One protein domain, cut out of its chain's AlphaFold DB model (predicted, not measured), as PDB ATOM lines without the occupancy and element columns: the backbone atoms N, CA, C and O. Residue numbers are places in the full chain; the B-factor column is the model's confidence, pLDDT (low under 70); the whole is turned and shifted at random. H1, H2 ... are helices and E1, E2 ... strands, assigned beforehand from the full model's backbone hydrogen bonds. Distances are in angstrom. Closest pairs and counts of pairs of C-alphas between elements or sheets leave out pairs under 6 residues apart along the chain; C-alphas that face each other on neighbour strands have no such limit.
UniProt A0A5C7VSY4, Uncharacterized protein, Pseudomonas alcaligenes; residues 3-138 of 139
ATOM      1  N   VAL A   3      26.984  28.355  -7.059       95.50
ATOM      2  CA  VAL A   3      28.310  28.517  -7.680       95.50
ATOM      3  C   VAL A   3      28.167  28.485  -9.196       95.50
ATOM      4  O   VAL A   3      27.642  27.513  -9.730       95.50
ATOM      5  N   TRP A   4      28.623  29.537  -9.875       95.62
ATOM      6  CA  TRP A   4      28.560  29.663 -11.335       95.62
ATOM      7  C   TRP A   4      29.810  29.106 -12.021       95.62
ATOM      8  O   TRP A   4      30.927  29.400 -11.599       95.62
ATOM      9  N   GLU A   5      29.599  28.393 -13.127       92.50
ATOM     10  CA  GLU A   5      30.609  27.898 -14.066       92.50
ATOM     11  C   GLU A   5      30.090  28.118 -15.497       92.50
ATOM     12  O   GLU A   5      29.223  27.384 -15.983       92.50
ATOM     13  N   ASP A   6      30.587  29.164 -16.161       87.81
ATOM     14  CA  ASP A   6      30.130  29.616 -17.482       87.81
ATOM     15  C   ASP A   6      28.596  29.792 -17.565       87.81
ATOM     16  O   ASP A   6      28.026  30.635 -16.866       87.81
ATOM     17  N   ASN A   7      27.927  28.993 -18.407       85.06
ATOM     18  CA  ASN A   7      26.471  28.976 -18.617       85.06
ATOM     19  C   ASN A   7      25.752  27.927 -17.745       85.06
ATOM     20  O   ASN A   7      24.625  27.512 -18.030       85.06
ATOM     21  N   SER A   8      26.420  27.455 -16.698       92.81
ATOM     22  CA  SER A   8      25.889  26.491 -15.747       92.81
ATOM     23  C   SER A   8      26.146  26.944 -14.318       92.81
ATOM     24  O   SER A   8      26.982  27.808 -14.052       92.81
ATOM     25  N   PHE A   9      25.408  26.373 -13.381       95.56
ATOM     26  CA  PHE A   9      25.625  26.618 -11.966       95.56
ATOM     27  C   PHE A   9      25.323  25.375 -11.147       95.56
ATOM     28  O   PHE A   9      24.614  24.474 -11.589       95.56
ATOM     29  N   ASN A  10      25.845  25.347  -9.929       96.12
ATOM     30  CA  ASN A  10      25.609  24.281  -8.976       96.12
ATOM     31  C   ASN A  10      24.879  24.816  -7.744       96.12
ATOM     32  O   ASN A  10      25.199  25.896  -7.235       96.12
ATOM     33  N   ILE A  11      23.934  24.026  -7.236       94.94
ATOM     34  CA  ILE A  11      23.397  24.158  -5.882       94.94
ATOM     35  C   ILE A  11      23.655  22.831  -5.173       94.94
ATOM     36  O   ILE A  11      23.085  21.797  -5.517       94.94
ATOM     37  N   GLY A  12      24.574  22.843  -4.205       91.69
ATOM     38  CA  GLY A  12      25.030  21.600  -3.586       91.69
ATOM     39  C   GLY A  12      25.693  20.694  -4.627       91.69
ATOM     40  O   GLY A  12      26.641  21.114  -5.282       91.69
ATOM     41  N   LYS A  13      25.187  19.466  -4.780       92.69
ATOM     42  CA  LYS A  13      25.667  18.484  -5.770       92.69
ATOM     43  C   LYS A  13      24.926  18.543  -7.115       92.69
ATOM     44  O   LYS A  13      25.253  17.778  -8.016       92.69
ATOM     45  N   HIS A  14      23.899  19.385  -7.233       95.12
ATOM     46  CA  HIS A  14      23.028  19.427  -8.403       95.12
ATOM     47  C   HIS A  14      23.496  20.504  -9.375       95.12
ATOM     48  O   HIS A  14      23.562  21.681  -9.015       95.12
ATOM     49  N   LYS A  15      23.800  20.083 -10.606       95.25
ATOM     50  CA  LYS A  15      24.195  20.957 -11.708       95.25
ATOM     51  C   LYS A  15      22.980  21.384 -12.521       95.25
ATOM     52  O   LYS A  15      22.140  20.557 -12.877       95.25
ATOM     53  N   PHE A  16      22.940  22.660 -12.867       94.75
ATOM     54  CA  PHE A  16      21.909  23.288 -13.676       94.75
ATOM     55  C   PHE A  16      22.529  23.955 -14.894       94.75
ATOM     56  O   PHE A  16      23.596  24.561 -14.806       94.75
ATOM     57  N   GLN A  17      21.839  23.880 -16.023       92.56
ATOM     58  CA  GLN A  17      22.221  24.543 -17.261       92.56
ATOM     59  C   GLN A  17      21.198  25.607 -17.611       92.56
ATOM     60  O   GLN A  17      20.005  25.312 -17.726       92.56
ATOM     61  N   THR A  18      21.659  26.841 -17.798       89.62
ATOM     62  CA  THR A  18      20.787  27.919 -18.260       89.62
ATOM     63  C   THR A  18      20.685  27.886 -19.772       89.62
ATOM     64  O   THR A  18      21.704  27.809 -20.457       89.62
ATOM     65  N   ILE A  19      19.470  28.017 -20.289       85.81
ATOM     66  CA  ILE A  19      19.240  28.319 -21.700       85.81
ATOM     67  C   ILE A  19      18.618  29.701 -21.835       85.81
ATOM     68  O   ILE A  19      17.827  30.127 -20.991       85.81
ATOM     69  N   VAL A  20      18.989  30.391 -22.910       77.31
ATOM     70  CA  VAL A  20      18.401  31.681 -23.292       77.31
ATOM     71  C   VAL A  20      17.401  31.474 -24.424       77.31
ATOM     72  O   VAL A  20      16.302  32.016 -24.376       77.31
ATOM     73  N   GLU A  21      17.744  30.626 -25.396       79.88
ATOM     74  CA  GLU A  21      16.894  30.331 -26.543       79.88
ATOM     75  C   GLU A  21      16.157  29.000 -26.374       79.88
ATOM     76  O   GLU A  21      16.746  27.967 -26.046       79.88
ATOM     77  N   LEU A  22      14.865  28.990 -26.712       73.94
ATOM     78  CA  LEU A  22      14.045  27.771 -26.761       73.94
ATOM     79  C   LEU A  22      14.630  26.705 -27.698       73.94
ATOM     80  O   LEU A  22      14.402  25.519 -27.498       73.94
ATOM     81  N   SER A  23      15.402  27.100 -28.712       78.56
ATOM     82  CA  SER A  23      16.045  26.148 -29.626       78.56
ATOM     83  C   SER A  23      17.188  25.355 -28.978       78.56
ATOM     84  O   SER A  23      17.469  24.232 -29.400       78.56
ATOM     85  N   ASP A  24      17.824  25.892 -27.935       78.88
ATOM     86  CA  ASP A  24      18.910  25.213 -27.219       78.88
ATOM     87  C   ASP A  24      18.383  24.125 -26.290       78.88
ATOM     88  O   ASP A  24      19.055  23.132 -26.016       78.88
ATOM     89  N   LEU A  25      17.122  24.250 -25.896       72.38
ATOM     90  CA  LEU A  25      16.421  23.280 -25.083       72.38
ATOM     91  C   LEU A  25      16.432  21.868 -25.665       72.38
ATOM     92  O   LEU A  25      16.579  20.900 -24.924       72.38
ATOM     93  N   PHE A  26      16.284  21.747 -26.983       71.38
ATOM     94  CA  PHE A  26      16.267  20.455 -27.671       71.38
ATOM     95  C   PHE A  26      17.671  19.874 -27.882       71.38
ATOM     96  O   PHE A  26      17.796  18.708 -28.246       71.38
ATOM     97  N   LYS A  27      18.726  20.665 -27.652       75.94
ATOM     98  CA  LYS A  27      20.125  20.239 -27.801       75.94
ATOM     99  C   LYS A  27      20.696  19.660 -26.509       75.94
ATOM    100  O   LYS A  27      21.617  18.851 -26.565       75.94
ATOM    101  N   LEU A  28      20.168  20.076 -25.358       72.19
ATOM    102  CA  LEU A  28      20.698  19.695 -24.051       72.19
ATOM    103  C   LEU A  28      20.135  18.365 -23.563       72.19
ATOM    104  O   LEU A  28      18.916  18.158 -23.548       72.19
ATOM    105  N   LYS A  29      21.012  17.493 -23.070       72.12
ATOM    106  CA  LYS A  29      20.635  16.228 -22.434       72.12
ATOM    107  C   LYS A  29      20.515  16.409 -20.925       72.12
ATOM    108  O   LYS A  29      21.243  17.192 -20.330       72.12
ATOM    109  N   ASN A  30      19.604  15.659 -20.298       69.00
ATOM    110  CA  ASN A  30      19.455  15.671 -18.833       69.00
ATOM    111  C   ASN A  30      20.724  15.168 -18.116       69.00
ATOM    112  O   ASN A  30      20.975  15.544 -16.977       69.00
ATOM    113  N   GLU A  31      21.513  14.330 -18.792       76.12
ATOM    114  CA  GLU A  31      22.787  13.771 -18.320       76.12
ATOM    115  C   GLU A  31      23.801  14.861 -17.933       76.12
ATOM    116  O   GLU A  31      24.599  14.676 -17.018       76.12
ATOM    117  N   ASP A  32      23.737  16.015 -18.601       81.44
ATOM    118  CA  ASP A  32      24.695  17.103 -18.428       81.44
ATOM    119  C   ASP A  32      24.271  18.099 -17.321       81.44
ATOM    120  O   ASP A  32      25.011  19.037 -16.987       81.44
ATOM    121  N   GLY A  33      23.074  17.919 -16.750       87.94
ATOM    122  CA  GLY A  33      22.479  18.758 -15.711       87.94
ATOM    123  C   GLY A  33      21.004  19.080 -15.964       87.94
ATOM    124  O   GLY A  33      20.463  18.876 -17.052       87.94
ATOM    125  N   TYR A  34      20.340  19.629 -14.947       93.44
ATOM    126  CA  TYR A  34      18.950  20.062 -15.059       93.44
ATOM    127  C   TYR A  34      18.846  21.342 -15.890       93.44
ATOM    128  O   TYR A  34      19.529  22.327 -15.619       93.44
ATOM    129  N   VAL A  35      17.972  21.356 -16.892       91.00
ATOM    130  CA  VAL A  35      17.827  22.518 -17.779       91.00
ATOM    131  C   VAL A  35      16.846  23.523 -17.191       91.00
ATOM    132  O   VAL A  35      15.722  23.164 -16.838       91.00
ATOM    133  N   ILE A  36      17.248  24.792 -17.137       89.38
ATOM    134  CA  ILE A  36      16.406  25.894 -16.681       89.38
ATOM    135  C   ILE A  36      16.337  26.997 -17.741       89.38
ATOM    136  O   ILE A  36      17.348  27.546 -18.179       89.38
ATOM    137  N   GLY A  37      15.115  27.342 -18.150       88.19
ATOM    138  CA  GLY A  37      14.832  28.442 -19.079       88.19
ATOM    139  C   GLY A  37      14.900  29.815 -18.413       88.19
ATOM    140  O   GLY A  37      13.961  30.597 -18.516       88.19
ATOM    141  N   LYS A  38      15.954  30.073 -17.635       87.75
ATOM    142  CA  LYS A  38      16.159  31.315 -16.879       87.75
ATOM    143  C   LYS A  38      17.600  31.771 -17.068       87.75
ATOM    144  O   LYS A  38      18.524  30.966 -16.991       87.75
ATOM    145  N   THR A  39      17.792  33.067 -17.294       91.19
ATOM    146  CA  THR A  39      19.128  33.658 -17.426       91.19
ATOM    147  C   THR A  39      19.841  33.696 -16.076       91.19
ATOM    148  O   THR A  39      19.203  33.706 -15.021       91.19
ATOM    149  N   ARG A  40      21.173  33.815 -16.094       93.38
ATOM    150  CA  ARG A  40      21.972  34.024 -14.879       93.38
ATOM    151  C   ARG A  40      21.455  35.169 -14.010       93.38
ATOM    152  O   ARG A  40      21.223  34.970 -12.825       93.38
ATOM    153  N   SER A  41      21.192  36.329 -14.609       92.19
ATOM    154  CA  SER A  41      20.674  37.490 -13.874       92.19
ATOM    155  C   SER A  41      19.316  37.228 -13.221       92.19
ATOM    156  O   SER A  41      19.010  37.810 -12.184       92.19
ATOM    157  N   TYR A  42      18.497  36.353 -13.805       91.69
ATOM    158  CA  TYR A  42      17.221  35.954 -13.229       91.69
ATOM    159  C   TYR A  42      17.420  35.019 -12.025       91.69
ATOM    160  O   TYR A  42      16.787  35.214 -10.991       91.69
ATOM    161  N   ILE A  43      18.342  34.057 -12.119       94.19
ATOM    162  CA  ILE A  43      18.706  33.167 -11.005       94.19
ATOM    163  C   ILE A  43      19.347  33.942  -9.847       94.19
ATOM    164  O   ILE A  43      18.963  33.747  -8.695       94.19
ATOM    165  N   ASP A  44      20.266  34.861 -10.146       94.12
ATOM    166  CA  ASP A  44      20.922  35.696  -9.136       94.12
ATOM    167  C   ASP A  44      19.886  36.529  -8.359       94.12
ATOM    168  O   ASP A  44      19.937  36.591  -7.131       94.12
ATOM    169  N   LYS A  45      18.865  37.068  -9.045       93.25
ATOM    170  CA  LYS A  45      17.751  37.780  -8.397       93.25
ATOM    171  C   LYS A  45      16.924  36.888  -7.472       93.25
ATOM    172  O   LYS A  45      16.521  37.358  -6.412       93.25
ATOM    173  N   TYR A  46      16.677  35.628  -7.829       92.88
ATOM    174  CA  TYR A  46      15.981  34.697  -6.927       92.88
ATOM    175  C   TYR A  46      16.768  34.509  -5.634       92.88
ATOM    176  O   TYR A  46      16.198  34.600  -4.551       92.88
ATOM    177  N   TYR A  47      18.082  34.317  -5.732       92.19
ATOM    178  CA  TYR A  47      18.936  34.180  -4.556       92.19
ATOM    179  C   TYR A  47      18.992  35.452  -3.712       92.19
ATOM    180  O   TYR A  47      18.890  35.368  -2.490       92.19
ATOM    181  N   GLU A  48      19.110  36.614  -4.351       92.88
ATOM    182  CA  GLU A  48      19.145  37.911  -3.673       92.88
ATOM    183  C   GLU A  48      17.854  38.188  -2.886       92.88
ATOM    184  O   GLU A  48      17.917  38.636  -1.743       92.88
ATOM    185  N   HIS A  49      16.688  37.886  -3.467       90.56
ATOM    186  CA  HIS A  49      15.396  38.280  -2.894       90.56
ATOM    187  C   HIS A  49      14.742  37.185  -2.043       90.56
ATOM    188  O   HIS A  49      14.000  37.491  -1.112       90.56
ATOM    189  N   LEU A  50      14.986  35.911  -2.361       90.31
ATOM    190  CA  LEU A  50      14.280  34.775  -1.760       90.31
ATOM    191  C   LEU A  50      15.208  33.845  -0.975       90.31
ATOM    192  O   LEU A  50      14.731  33.127  -0.103       90.31
ATOM    193  N   GLY A  51      16.520  33.858  -1.235       85.12
ATOM    194  CA  GLY A  51      17.457  32.866  -0.690       85.12
ATOM    195  C   GLY A  51      17.610  32.874   0.837       85.12
ATOM    196  O   GLY A  51      18.056  31.879   1.401       85.12
ATOM    197  N   ASN A  52      17.224  33.969   1.502       86.44
ATOM    198  CA  ASN A  52      17.248  34.106   2.965       86.44
ATOM    199  C   ASN A  52      15.849  34.073   3.603       86.44
ATOM    200  O   ASN A  52      15.719  34.254   4.814       86.44
ATOM    201  N   THR A  53      14.805  33.854   2.805       88.69
ATOM    202  CA  THR A  53      13.418  33.796   3.270       88.69
ATOM    203  C   THR A  53      13.002  32.337   3.420       88.69
ATOM    204  O   THR A  53      13.306  31.497   2.577       88.69
ATOM    205  N   THR A  54      12.309  32.017   4.512       89.88
ATOM    206  CA  THR A  54      11.757  30.673   4.712       89.88
ATOM    207  C   THR A  54      10.411  30.561   4.008       89.88
ATOM    208  O   THR A  54       9.514  31.355   4.277       89.88
ATOM    209  N   PHE A  55      10.271  29.549   3.155       92.75
ATOM    210  CA  PHE A  55       9.013  29.177   2.515       92.75
ATOM    211  C   PHE A  55       8.684  27.748   2.924       92.75
ATOM    212  O   PHE A  55       9.495  26.853   2.707       92.75
ATOM    213  N   ASN A  56       7.521  27.513   3.524       93.31
ATOM    214  CA  ASN A  56       7.096  26.173   3.921       93.31
ATOM    215  C   ASN A  56       6.299  25.505   2.802       93.31
ATOM    216  O   ASN A  56       6.546  24.337   2.513       93.31
ATOM    217  N   ASN A  57       5.397  26.253   2.163       95.00
ATOM    218  CA  ASN A  57       4.480  25.766   1.138       95.00
ATOM    219  C   ASN A  57       4.695  26.519  -0.176       95.00
ATOM    220  O   ASN A  57       4.368  27.704  -0.291       95.00
ATOM    221  N   VAL A  58       5.223  25.818  -1.176       96.44
ATOM    222  CA  VAL A  58       5.491  26.366  -2.509       96.44
ATOM    223  C   VAL A  58       4.617  25.653  -3.534       96.44
ATOM    224  O   VAL A  58       4.554  24.421  -3.545       96.44
ATOM    225  N   PHE A  59       3.962  26.424  -4.399       96.06
ATOM    226  CA  PHE A  59       3.151  25.914  -5.500       96.06
ATOM    227  C   PHE A  59       3.699  26.433  -6.832       96.06
ATOM    228  O   PHE A  59       3.728  27.639  -7.078       96.06
ATOM    229  N   GLU A  60       4.163  25.517  -7.674       95.69
ATOM    230  CA  GLU A  60       4.752  25.783  -8.984       95.69
ATOM    231  C   GLU A  60       3.796  25.347 -10.096       95.69
ATOM    232  O   GLU A  60       3.283  24.227 -10.097       95.69
ATOM    233  N   LEU A  61       3.587  26.228 -11.071       93.62
ATOM    234  CA  LEU A  61       2.907  25.933 -12.324       93.62
ATOM    235  C   LEU A  61       3.952  25.812 -13.440       93.62
ATOM    236  O   LEU A  61       4.711  26.741 -13.691       93.62
ATOM    237  N   GLY A  62       3.974  24.659 -14.104       93.00
ATOM    238  CA  GLY A  62       4.943  24.288 -15.132       93.00
ATOM    239  C   GLY A  62       6.158  23.544 -14.567       93.00
ATOM    240  O   GLY A  62       7.051  24.142 -13.978       93.00
ATOM    241  N   ILE A  63       6.233  22.235 -14.817       95.12
ATOM    242  CA  ILE A  63       7.396  21.378 -14.527       95.12
ATOM    243  C   ILE A  63       8.322  21.324 -15.746       95.12
ATOM    244  O   ILE A  63       9.541  21.465 -15.644       95.12
ATOM    245  N   PHE A  64       7.746  21.078 -16.916       91.75
ATOM    246  CA  PHE A  64       8.391  20.903 -18.200       91.75
ATOM    247  C   PHE A  64       9.521  19.852 -18.190       91.75
ATOM    248  O   PHE A  64       9.253  18.663 -18.319       91.75
ATOM    249  N   ARG A  65      10.793  20.247 -18.022       91.31
ATOM    250  CA  ARG A  65      11.944  19.322 -17.868       91.31
ATOM    251  C   ARG A  65      12.373  19.107 -16.412       91.31
ATOM    252  O   ARG A  65      13.393  18.471 -16.163       91.31
ATOM    253  N   GLY A  66      11.629  19.652 -15.455       94.25
ATOM    254  CA  GLY A  66      11.850  19.518 -14.015       94.25
ATOM    255  C   GLY A  66      12.927  20.431 -13.430       94.25
ATOM    256  O   GLY A  66      13.066  20.489 -12.214       94.25
ATOM    257  N   GLY A  67      13.690  21.166 -14.246       94.44
ATOM    258  CA  GLY A  67      14.820  21.947 -13.737       94.44
ATOM    259  C   GLY A  67      14.430  23.099 -12.815       94.44
ATOM    260  O   GLY A  67      15.155  23.368 -11.860       94.44
ATOM    261  N   SER A  68      13.281  23.743 -13.036       94.75
ATOM    262  CA  SER A  68      12.753  24.758 -12.115       94.75
ATOM    263  C   SER A  68      12.286  24.150 -10.793       94.75
ATOM    264  O   SER A  68      12.635  24.684  -9.743       94.75
ATOM    265  N   THR A  69      11.627  22.992 -10.824       97.25
ATOM    266  CA  THR A  69      11.206  22.268  -9.619       97.25
ATOM    267  C   THR A  69      12.402  21.857  -8.762       97.25
ATOM    268  O   THR A  69      12.426  22.113  -7.558       97.25
ATOM    269  N   VAL A  70      13.441  21.279  -9.379       97.12
ATOM    270  CA  VAL A  70      14.693  20.931  -8.683       97.12
ATOM    271  C   VAL A  70      15.361  22.189  -8.126       97.12
ATOM    272  O   VAL A  70      15.786  22.208  -6.974       97.12
ATOM    273  N   PHE A  71      15.409  23.267  -8.911       96.19
ATOM    274  CA  PHE A  71      15.977  24.545  -8.489       96.19
ATOM    275  C   PHE A  71      15.263  25.122  -7.258       96.19
ATOM    276  O   PHE A  71      15.926  25.482  -6.286       96.19
ATOM    277  N   LEU A  72      13.927  25.170  -7.262       95.88
ATOM    278  CA  LEU A  72      13.127  25.664  -6.137       95.88
ATOM    279  C   LEU A  72      13.282  24.772  -4.900       95.88
ATOM    280  O   LEU A  72      13.444  25.291  -3.797       95.88
ATOM    281  N   SER A  73      13.294  23.449  -5.078       96.94
ATOM    282  CA  SER A  73      13.531  22.489  -3.994       96.94
ATOM    283  C   SER A  73      14.892  22.713  -3.321       96.94
ATOM    284  O   SER A  73      14.966  22.829  -2.096       96.94
ATOM    285  N   GLU A  74      15.965  22.856  -4.105       96.06
ATOM    286  CA  GLU A  74      17.325  23.053  -3.586       96.06
ATOM    287  C   GLU A  74      17.552  24.444  -2.981       96.06
ATOM    288  O   GLU A  74      18.253  24.583  -1.972       96.06
ATOM    289  N   MET A  75      16.980  25.482  -3.596       95.12
ATOM    290  CA  MET A  75      17.155  26.866  -3.164       95.12
ATOM    291  C   MET A  75      16.339  27.179  -1.910       95.12
ATOM    292  O   MET A  75      16.889  27.731  -0.959       95.12
ATOM    293  N   LEU A  76      15.047  26.840  -1.910       94.94
ATOM    294  CA  LEU A  76      14.109  27.220  -0.848       94.94
ATOM    295  C   LEU A  76      14.024  26.180   0.268       94.94
ATOM    296  O   LEU A  76      13.687  26.527   1.396       94.94
ATOM    297  N   LYS A  77      14.316  24.909  -0.042       94.31
ATOM    298  CA  LYS A  77      14.178  23.765   0.874       94.31
ATOM    299  C   LYS A  77      12.838  23.765   1.627       94.31
ATOM    300  O   LYS A  77      12.844  23.646   2.855       94.31
ATOM    301  N   PRO A  78      11.700  23.886   0.919       95.75
ATOM    302  CA  PRO A  78      10.415  24.037   1.579       95.75
ATOM    303  C   PRO A  78      10.014  22.758   2.308       95.75
ATOM    304  O   PRO A  78      10.521  21.677   2.006       95.75
ATOM    305  N   GLN A  79       9.070  22.859   3.242       95.38
ATOM    306  CA  GLN A  79       8.456  21.670   3.837       95.38
ATOM    307  C   GLN A  79       7.662  20.888   2.786       95.38
ATOM    308  O   GLN A  79       7.685  19.657   2.786       95.38
ATOM    309  N   LYS A  80       7.003  21.602   1.866       97.06
ATOM    310  CA  LYS A  80       6.278  21.028   0.742       97.06
ATOM    311  C   LYS A  80       6.363  21.913  -0.505       97.06
ATOM    312  O   LYS A  80       6.094  23.112  -0.458       97.06
ATOM    313  N   LEU A  81       6.710  21.290  -1.623       98.12
ATOM    314  CA  LEU A  81       6.715  21.842  -2.972       98.12
ATOM    315  C   LEU A  81       5.759  21.013  -3.828       98.12
ATOM    316  O   LEU A  81       5.996  19.831  -4.065       98.12
ATOM    317  N   VAL A  82       4.686  21.635  -4.293       98.00
ATOM    318  CA  VAL A  82       3.756  21.036  -5.250       98.00
ATOM    319  C   VAL A  82       4.021  21.662  -6.606       98.00
ATOM    320  O   VAL A  82       3.993  22.883  -6.717       98.00
ATOM    321  N   ALA A  83       4.271  20.840  -7.617       97.69
ATOM    322  CA  ALA A  83       4.515  21.305  -8.976       97.69
ATOM    323  C   ALA A  83       3.482  20.693  -9.919       97.69
ATOM    324  O   ALA A  83       3.177  19.506  -9.812       97.69
ATOM    325  N   ILE A  84       2.923  21.493 -10.817       97.50
ATOM    326  CA  ILE A  84       1.844  21.090 -11.721       97.50
ATOM    327  C   ILE A  84       2.322  21.194 -13.164       97.50
ATOM    328  O   ILE A  84       2.968  22.172 -13.522       97.50
ATOM    329  N   ASP A  85       1.960  20.237 -14.011       96.88
ATOM    330  CA  ASP A  85       2.201  20.317 -15.447       96.88
ATOM    331  C   ASP A  85       1.007  19.846 -16.275       96.88
ATOM    332  O   ASP A  85       0.266  18.939 -15.884       96.88
ATOM    333  N   PHE A  86       0.861  20.451 -17.452       96.62
ATOM    334  CA  PHE A  86      -0.134  20.071 -18.445       96.62
ATOM    335  C   PHE A  86       0.225  18.757 -19.148       96.62
ATOM    336  O   PHE A  86      -0.656  17.950 -19.457       96.62
ATOM    337  N   GLU A  87       1.513  18.511 -19.386       95.94
ATOM    338  CA  GLU A  87       1.989  17.280 -19.997       95.94
ATOM    339  C   GLU A  87       1.691  16.090 -19.087       95.94
ATOM    340  O   GLU A  87       1.953  16.100 -17.886       95.94
ATOM    341  N   LYS A  88       1.132  15.024 -19.669       96.69
ATOM    342  CA  LYS A  88       0.744  13.815 -18.920       96.69
ATOM    343  C   LYS A  88       1.926  12.921 -18.574       96.69
ATOM    344  O   LYS A  88       1.808  12.062 -17.704       96.69
ATOM    345  N   LYS A  89       3.022  13.042 -19.323       96.19
ATOM    346  CA  LYS A  89       4.175  12.157 -19.195       96.19
ATOM    347  C   LYS A  89       5.067  12.642 -18.045       96.19
ATOM    348  O   LYS A  89       5.544  13.772 -18.120       96.19
ATOM    349  N   PRO A  90       5.358  11.790 -17.044       95.31
ATOM    350  CA  PRO A  90       6.305  12.132 -15.993       95.31
ATOM    351  C   PRO A  90       7.707  12.431 -16.525       95.31
ATOM    352  O   PRO A  90       8.142  11.893 -17.553       95.31
ATOM    353  N   VAL A  91       8.431  13.282 -15.800       94.69
ATOM    354  CA  VAL A  91       9.805  13.661 -16.130       94.69
ATOM    355  C   VAL A  91      10.757  12.759 -15.358       94.69
ATOM    356  O   VAL A  91      11.031  12.995 -14.187       94.69
ATOM    357  N   GLU A  92      11.331  11.773 -16.042       94.19
ATOM    358  CA  GLU A  92      12.219  10.768 -15.435       94.19
ATOM    359  C   GLU A  92      13.370  11.381 -14.613       94.19
ATOM    360  O   GLU A  92      13.697  10.900 -13.533       94.19
ATOM    361  N   ALA A  93      13.960  12.488 -15.080       93.12
ATOM    362  CA  ALA A  93      15.026  13.172 -14.345       93.12
ATOM    363  C   ALA A  93      14.548  13.783 -13.013       93.12
ATOM    364  O   ALA A  93      15.317  13.821 -12.050       93.12
ATOM    365  N   LEU A  94      13.295  14.250 -12.950       96.25
ATOM    366  CA  LEU A  94      12.686  14.748 -11.718       96.25
ATOM    367  C   LEU A  94      12.327  13.585 -10.787       96.25
ATOM    368  O   LEU A  94      12.614  13.664  -9.597       96.25
ATOM    369  N   ASP A  95      11.788  12.489 -11.320       96.44
ATOM    370  CA  ASP A  95      11.481  11.289 -10.530       96.44
ATOM    371  C   ASP A  95      12.748  10.714  -9.876       96.44
ATOM    372  O   ASP A  95      12.766  10.439  -8.673       96.44
ATOM    373  N   CYS A  96      13.843  10.604 -10.637       95.69
ATOM    374  CA  CYS A  96      15.147  10.204 -10.107       95.69
ATOM    375  C   CYS A  96      15.654  11.189  -9.047       95.69
ATOM    376  O   CYS A  96      16.096  10.755  -7.989       95.69
ATOM    377  N   TYR A  97      15.542  12.506  -9.273       96.75
ATOM    378  CA  TYR A  97      15.912  13.507  -8.267       96.75
ATOM    379  C   TYR A  97      15.148  13.314  -6.952       96.75
ATOM    380  O   TYR A  97      15.763  13.308  -5.884       96.75
ATOM    381  N   ILE A  98      13.826  13.148  -7.023       98.12
ATOM    382  CA  ILE A  98      12.972  12.988  -5.845       98.12
ATOM    383  C   ILE A  98      13.382  11.734  -5.076       98.12
ATOM    384  O   ILE A  98      13.654  11.818  -3.878       98.12
ATOM    385  N   ARG A  99      13.497  10.600  -5.770       97.81
ATOM    386  CA  ARG A  99      13.849   9.313  -5.165       97.81
ATOM    387  C   ARG A  99      15.251   9.313  -4.561       97.81
ATOM    388  O   ARG A  99      15.444   8.939  -3.408       97.81
ATOM    389  N   ASP A 100      16.245   9.755  -5.326       96.94
ATOM    390  CA  ASP A 100      17.655   9.671  -4.935       96.94
ATOM    391  C   ASP A 100      17.998  10.633  -3.776       96.94
ATOM    392  O   ASP A 100      19.053  10.507  -3.148       96.94
ATOM    393  N   ASN A 101      17.112  11.591  -3.475       96.88
ATOM    394  CA  ASN A 101      17.235  12.527  -2.355       96.88
ATOM    395  C   ASN A 101      16.145  12.343  -1.283       96.88
ATOM    396  O   ASN A 101      16.074  13.164  -0.369       96.88
ATOM    397  N   GLN A 102      15.336  11.278  -1.372       97.62
ATOM    398  CA  GLN A 102      14.277  10.933  -0.412       97.62
ATOM    399  C   GLN A 102      13.295  12.095  -0.178       97.62
ATOM    400  O   GLN A 102      13.055  12.543   0.947       97.62
ATOM    401  N   LEU A 103      12.807  12.675  -1.275       98.06
ATOM    402  CA  LEU A 103      11.970  13.876  -1.282       98.06
ATOM    403  C   LEU A 103      10.491  13.573  -1.497       98.06
ATOM    404  O   LEU A 103       9.721  14.514  -1.673       98.06
ATOM    405  N   GLU A 104      10.084  12.308  -1.493       97.62
ATOM    406  CA  GLU A 104       8.748  11.875  -1.894       97.62
ATOM    407  C   GLU A 104       7.657  12.571  -1.085       97.62
ATOM    408  O   GLU A 104       6.625  12.913  -1.649       97.62
ATOM    409  N   ASP A 105       7.871  12.835   0.204       95.69
ATOM    410  CA  ASP A 105       6.895  13.519   1.066       95.69
ATOM    411  C   ASP A 105       6.881  15.044   0.905       95.69
ATOM    412  O   ASP A 105       5.909  15.705   1.287       95.69
ATOM    413  N   ARG A 106       7.932  15.600   0.300       95.94
ATOM    414  CA  ARG A 106       8.172  17.038   0.180       95.94
ATOM    415  C   ARG A 106       7.898  17.568  -1.221       95.94
ATOM    416  O   ARG A 106       7.250  18.598  -1.335       95.94
ATOM    417  N   VAL A 107       8.381  16.911  -2.270       98.25
ATOM    418  CA  VAL A 107       8.227  17.353  -3.662       98.25
ATOM    419  C   VAL A 107       7.172  16.482  -4.337       98.25
ATOM    420  O   VAL A 107       7.358  15.278  -4.495       98.25
ATOM    421  N   LYS A 108       6.048  17.089  -4.722       98.06
ATOM    422  CA  LYS A 108       4.875  16.409  -5.282       98.06
ATOM    423  C   LYS A 108       4.572  16.944  -6.688       98.06
ATOM    424  O   LYS A 108       3.890  17.965  -6.805       98.06
ATOM    425  N   PRO A 109       5.075  16.294  -7.751       98.00
ATOM    426  CA  PRO A 109       4.690  16.626  -9.115       98.00
ATOM    427  C   PRO A 109       3.305  16.047  -9.455       98.00
ATOM    428  O   PRO A 109       3.013  14.889  -9.156       98.00
ATOM    429  N   PHE A 110       2.464  16.840 -10.116       97.69
ATOM    430  CA  PHE A 110       1.184  16.429 -10.690       97.69
ATOM    431  C   PHE A 110       1.190  16.715 -12.191       97.69
ATOM    432  O   PHE A 110       1.345  17.856 -12.613       97.69
ATOM    433  N   TYR A 111       0.993  15.669 -12.987       97.62
ATOM    434  CA  TYR A 111       1.027  15.717 -14.449       97.62
ATOM    435  C   TYR A 111      -0.381  15.628 -15.042       97.62
ATOM    436  O   TYR A 111      -1.282  15.039 -14.439       97.62
ATOM    437  N   GLY A 112      -0.564  16.148 -16.256       97.50
ATOM    438  CA  GLY A 112      -1.842  16.088 -16.966       97.50
ATOM    439  C   GLY A 112      -2.914  17.033 -16.427       97.50
ATOM    440  O   GLY A 112      -4.100  16.748 -16.603       97.50
ATOM    441  N   VAL A 113      -2.520  18.110 -15.747       97.06
ATOM    442  CA  VAL A 113      -3.428  19.072 -15.118       97.06
ATOM    443  C   VAL A 113      -3.438  20.363 -15.924       97.06
ATOM    444  O   VAL A 113      -2.410  21.008 -16.119       97.06
ATOM    445  N   ASP A 114      -4.624  20.761 -16.374       94.81
ATOM    446  CA  ASP A 114      -4.826  22.046 -17.033       94.81
ATOM    447  C   ASP A 114      -4.850  23.174 -15.994       94.81
ATOM    448  O   ASP A 114      -5.639  23.151 -15.050       94.81
ATOM    449  N   GLN A 115      -3.999  24.188 -16.170       89.62
ATOM    450  CA  GLN A 115      -3.943  25.348 -15.275       89.62
ATOM    451  C   GLN A 115      -5.209  26.223 -15.319       89.62
ATOM    452  O   GLN A 115      -5.416  27.057 -14.440       89.62
ATOM    453  N   SER A 116      -6.049  26.061 -16.343       92.38
ATOM    454  CA  SER A 116      -7.368  26.692 -16.423       92.38
ATOM    455  C   SER A 116      -8.452  25.908 -15.672       92.38
ATOM    456  O   SER A 116      -9.516  26.463 -15.387       92.38
ATOM    457  N   ASP A 117      -8.184  24.658 -15.275       95.06
ATOM    458  CA  ASP A 117      -9.071  23.868 -14.420       95.06
ATOM    459  C   ASP A 117      -8.887  24.258 -12.947       95.06
ATOM    460  O   ASP A 117      -8.226  23.594 -12.141       95.06
ATOM    461  N   ILE A 118      -9.522  25.372 -12.589       92.81
ATOM    462  CA  ILE A 118      -9.501  25.933 -11.236       92.81
ATOM    463  C   ILE A 118     -10.027  24.939 -10.194       92.81
ATOM    464  O   ILE A 118      -9.561  24.955  -9.053       92.81
ATOM    465  N   ALA A 119     -10.970  24.062 -10.555       94.56
ATOM    466  CA  ALA A 119     -11.515  23.074  -9.628       94.56
ATOM    467  C   ALA A 119     -10.455  22.022  -9.272       94.56
ATOM    468  O   ALA A 119     -10.241  21.736  -8.090       94.56
ATOM    469  N   THR A 120      -9.744  21.504 -10.273       95.56
ATOM    470  CA  THR A 120      -8.641  20.560 -10.059       95.56
ATOM    471  C   THR A 120      -7.482  21.207  -9.307       95.56
ATOM    472  O   THR A 120      -7.000  20.617  -8.339       95.56
ATOM    473  N   LEU A 121      -7.076  22.430  -9.669       93.25
ATOM    474  CA  LEU A 121      -6.026  23.157  -8.946       93.25
ATOM    475  C   LEU A 121      -6.396  23.388  -7.477       93.25
ATOM    476  O   LEU A 121      -5.591  23.112  -6.590       93.25
ATOM    477  N   SER A 122      -7.631  23.826  -7.207       91.44
ATOM    478  CA  SER A 122      -8.122  24.047  -5.840       91.44
ATOM    479  C   SER A 122      -8.128  22.755  -5.028       91.44
ATOM    480  O   SER A 122      -7.760  22.754  -3.854       91.44
ATOM    481  N   ARG A 123      -8.516  21.634  -5.647       94.75
ATOM    482  CA  ARG A 123      -8.482  20.320  -5.003       94.75
ATOM    483  C   ARG A 123      -7.052  19.915  -4.645       94.75
ATOM    484  O   ARG A 123      -6.806  19.587  -3.489       94.75
ATOM    485  N   ILE A 124      -6.115  19.990  -5.592       95.19
ATOM    486  CA  ILE A 124      -4.704  19.640  -5.358       95.19
ATOM    487  C   ILE A 124      -4.098  20.531  -4.270       95.19
ATOM    488  O   ILE A 124      -3.416  20.028  -3.377       95.19
ATOM    489  N   TYR A 125      -4.375  21.835  -4.314       92.00
ATOM    490  CA  TYR A 125      -3.938  22.789  -3.301       92.00
ATOM    491  C   TYR A 125      -4.433  22.390  -1.902       92.00
ATOM    492  O   TYR A 125      -3.628  22.212  -0.985       92.00
ATOM    493  N   ASN A 126      -5.744  22.179  -1.751       92.00
ATOM    494  CA  ASN A 126      -6.361  21.839  -0.468       92.00
ATOM    495  C   ASN A 126      -5.892  20.477   0.064       92.00
ATOM    496  O   ASN A 126      -5.620  20.345   1.253       92.00
ATOM    497  N   GLU A 127      -5.761  19.467  -0.797       94.25
ATOM    498  CA  GLU A 127      -5.242  18.146  -0.416       94.25
ATOM    499  C   GLU A 127      -3.764  18.209   0.000       94.25
ATOM    500  O   GLU A 127      -3.332  17.472   0.888       94.25
ATOM    501  N   SER A 128      -2.980  19.098  -0.614       93.19
ATOM    502  CA  SER A 128      -1.541  19.194  -0.365       93.19
ATOM    503  C   SER A 128      -1.200  20.015   0.874       93.19
ATOM    504  O   SER A 128      -0.321  19.613   1.639       93.19
ATOM    505  N   PHE A 129      -1.870  21.146   1.092       91.94
ATOM    506  CA  PHE A 129      -1.521  22.097   2.157       91.94
ATOM    507  C   PHE A 129      -2.577  22.205   3.263       91.94
ATOM    508  O   PHE A 129      -2.301  22.767   4.323       91.94
ATOM    509  N   GLY A 130      -3.776  21.651   3.065       87.62
ATOM    510  CA  GLY A 130      -4.874  21.781   4.018       87.62
ATOM    511  C   GLY A 130      -5.245  23.247   4.245       87.62
ATOM    512  O   GLY A 130      -5.470  23.997   3.302       87.62
ATOM    513  N   SER A 131      -5.295  23.663   5.514       81.81
ATOM    514  CA  SER A 131      -5.561  25.052   5.908       81.81
ATOM    515  C   SER A 131      -4.306  25.931   5.976       81.81
ATOM    516  O   SER A 131      -4.395  27.070   6.436       81.81
ATOM    517  N   ALA A 132      -3.130  25.409   5.612       79.94
ATOM    518  CA  ALA A 132      -1.903  26.190   5.653       79.94
ATOM    519  C   ALA A 132      -1.895  27.251   4.531       79.94
ATOM    520  O   ALA A 132      -2.362  26.975   3.420       79.94
ATOM    521  N   PRO A 133      -1.386  28.467   4.801       79.56
ATOM    522  CA  PRO A 133      -1.267  29.492   3.775       79.56
ATOM    523  C   PRO A 133      -0.223  29.096   2.721       79.56
ATOM    524  O   PRO A 133       0.747  28.392   3.015       79.56
ATOM    525  N   LEU A 134      -0.434  29.577   1.495       81.00
ATOM    526  CA  LEU A 134       0.562  29.540   0.431       81.00
ATOM    527  C   LEU A 134       1.618  30.610   0.699       81.00
ATOM    528  O   LEU A 134       1.265  31.779   0.859       81.00
ATOM    529  N   ASP A 135       2.892  30.227   0.676       78.25
ATOM    530  CA  ASP A 135       3.984  31.183   0.876       78.25
ATOM    531  C   ASP A 135       4.502  31.735  -0.463       78.25
ATOM    532  O   ASP A 135       4.924  32.889  -0.540       78.25
ATOM    533  N   LEU A 136       4.465  30.926  -1.533       81.00
ATOM    534  CA  LEU A 136       4.926  31.315  -2.869       81.00
ATOM    535  C   LEU A 136       4.151  30.598  -3.981       81.00
ATOM    536  O   LEU A 136       4.133  29.368  -4.034       81.00
ATOM    537  N   GLY A 137       3.568  31.379  -4.895       73.69
ATOM    538  CA  GLY A 137       3.004  30.902  -6.158       73.69
ATOM    539  C   GLY A 137       3.905  31.287  -7.330       73.69
ATOM    540  O   GLY A 137       4.188  32.471  -7.515       73.69
ATOM    541  N   MET A 138       4.345  30.298  -8.105       77.56
ATOM    542  CA  MET A 138       5.193  30.483  -9.284       77.56
ATOM    543  C   MET A 138       4.448  30.072 -10.553       77.56
ATOM    544  O   MET A 138       3.797  29.028 -10.569       77.56
TER     545      MET A 138
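AT A GLANCE: This is residues 3 to 138 of the 139 residues of an uncharacterized protein of Pseudomonas alcaligenes (UniProt A0A5C7VSY4). Helix H2 is sandwiched between two small four-stranded sheets, E1 to E4 on one side and E7, E6, E5 and E8 on the other. H3 packs side by side with H2, H4 covers the second sheet's far face, and H1 only grazes the first sheet. The printed part has 136 residues, with four named helices and eight named strands that follow each other along the chain as E1 E2 E3 E4 H1 E5 H2 E6 H3 E7 H4 E8; the class is mixed, helices and strands. The first sheet, E1 E2 E3 E4, is mixed; the second, E7 E6 E5 E8, is all parallel. It is compact, radius of gyration of the C-alphas 14.7 A, and spans 43 by 33 by 27 A.

IN THESE COORDINATES: Find C-alpha 3 at (28.310, 28.517, -7.680), where E1, residues 3 to 5, begins. E2 is residues 8 to 11, E3 14 to 18 (13.2 A) and E4 34 to 36. H1 runs from 40 to 50, 15.2 A, and E5 from 57 to 61, 13.6 A. Look for C-alpha 67 at (14.820, 21.947, -13.737); from there H2 runs 13.9 A to residue 76. E6 is 80 to 84 (13.2 A), H3 92 to 100 (11.9 A), E7 107 to 110 and H4 118 to 129 (16.1 A). E8, 136 to 138, ends at C-alpha 138 (5.193, 30.483, -9.284).

HOW THE PARTS SIT: E1, E2 and E3 form a meander, each strand the antiparallel neighbour of the one before; look for N 5 and O 8 at 2.8 A, and N 16 and O 9 at 2.8 A. E4 is parallel to E3, with N 17 and O 34 at 2.8 A. H2 is on this sheet, height 9.0 A, making two layers, a helix on one face of a sheet; C-alphas Tyr 34 and Gly 67 are its closest to E4, 4.7 A. H2 is also on the second sheet, height 9.8 A, over E6 and E5; H4, height 10.0 A, is on the opposite face. There N 60 and O 82 are 2.8 A apart, N 110 and O 83 2.8 A, N 138 and O 59 2.9 A. E5, H2, E6 and E6, H3, E7 are strand-helix-strand units, parallel neighbours joined through a helix; E7, H4, E8 is a split one, with E6 and E5 between; the three crossovers are right-handed. H2 and H3 touch, closest C-alphas Val 70 and Leu 94 at 7.2 A. In H1 to H4 every O i to N i+4 pair is within hydrogen-bond range.

THE WHOLE: The C-alphas farthest apart, Asp 6 and Ser 131, are 42.9 A apart. The printed part has no cut. The link from E3 to E4, residues 19 to 33, is long. Mean pLDDT of the printed part is 91.4; residue 30 alone is under 70.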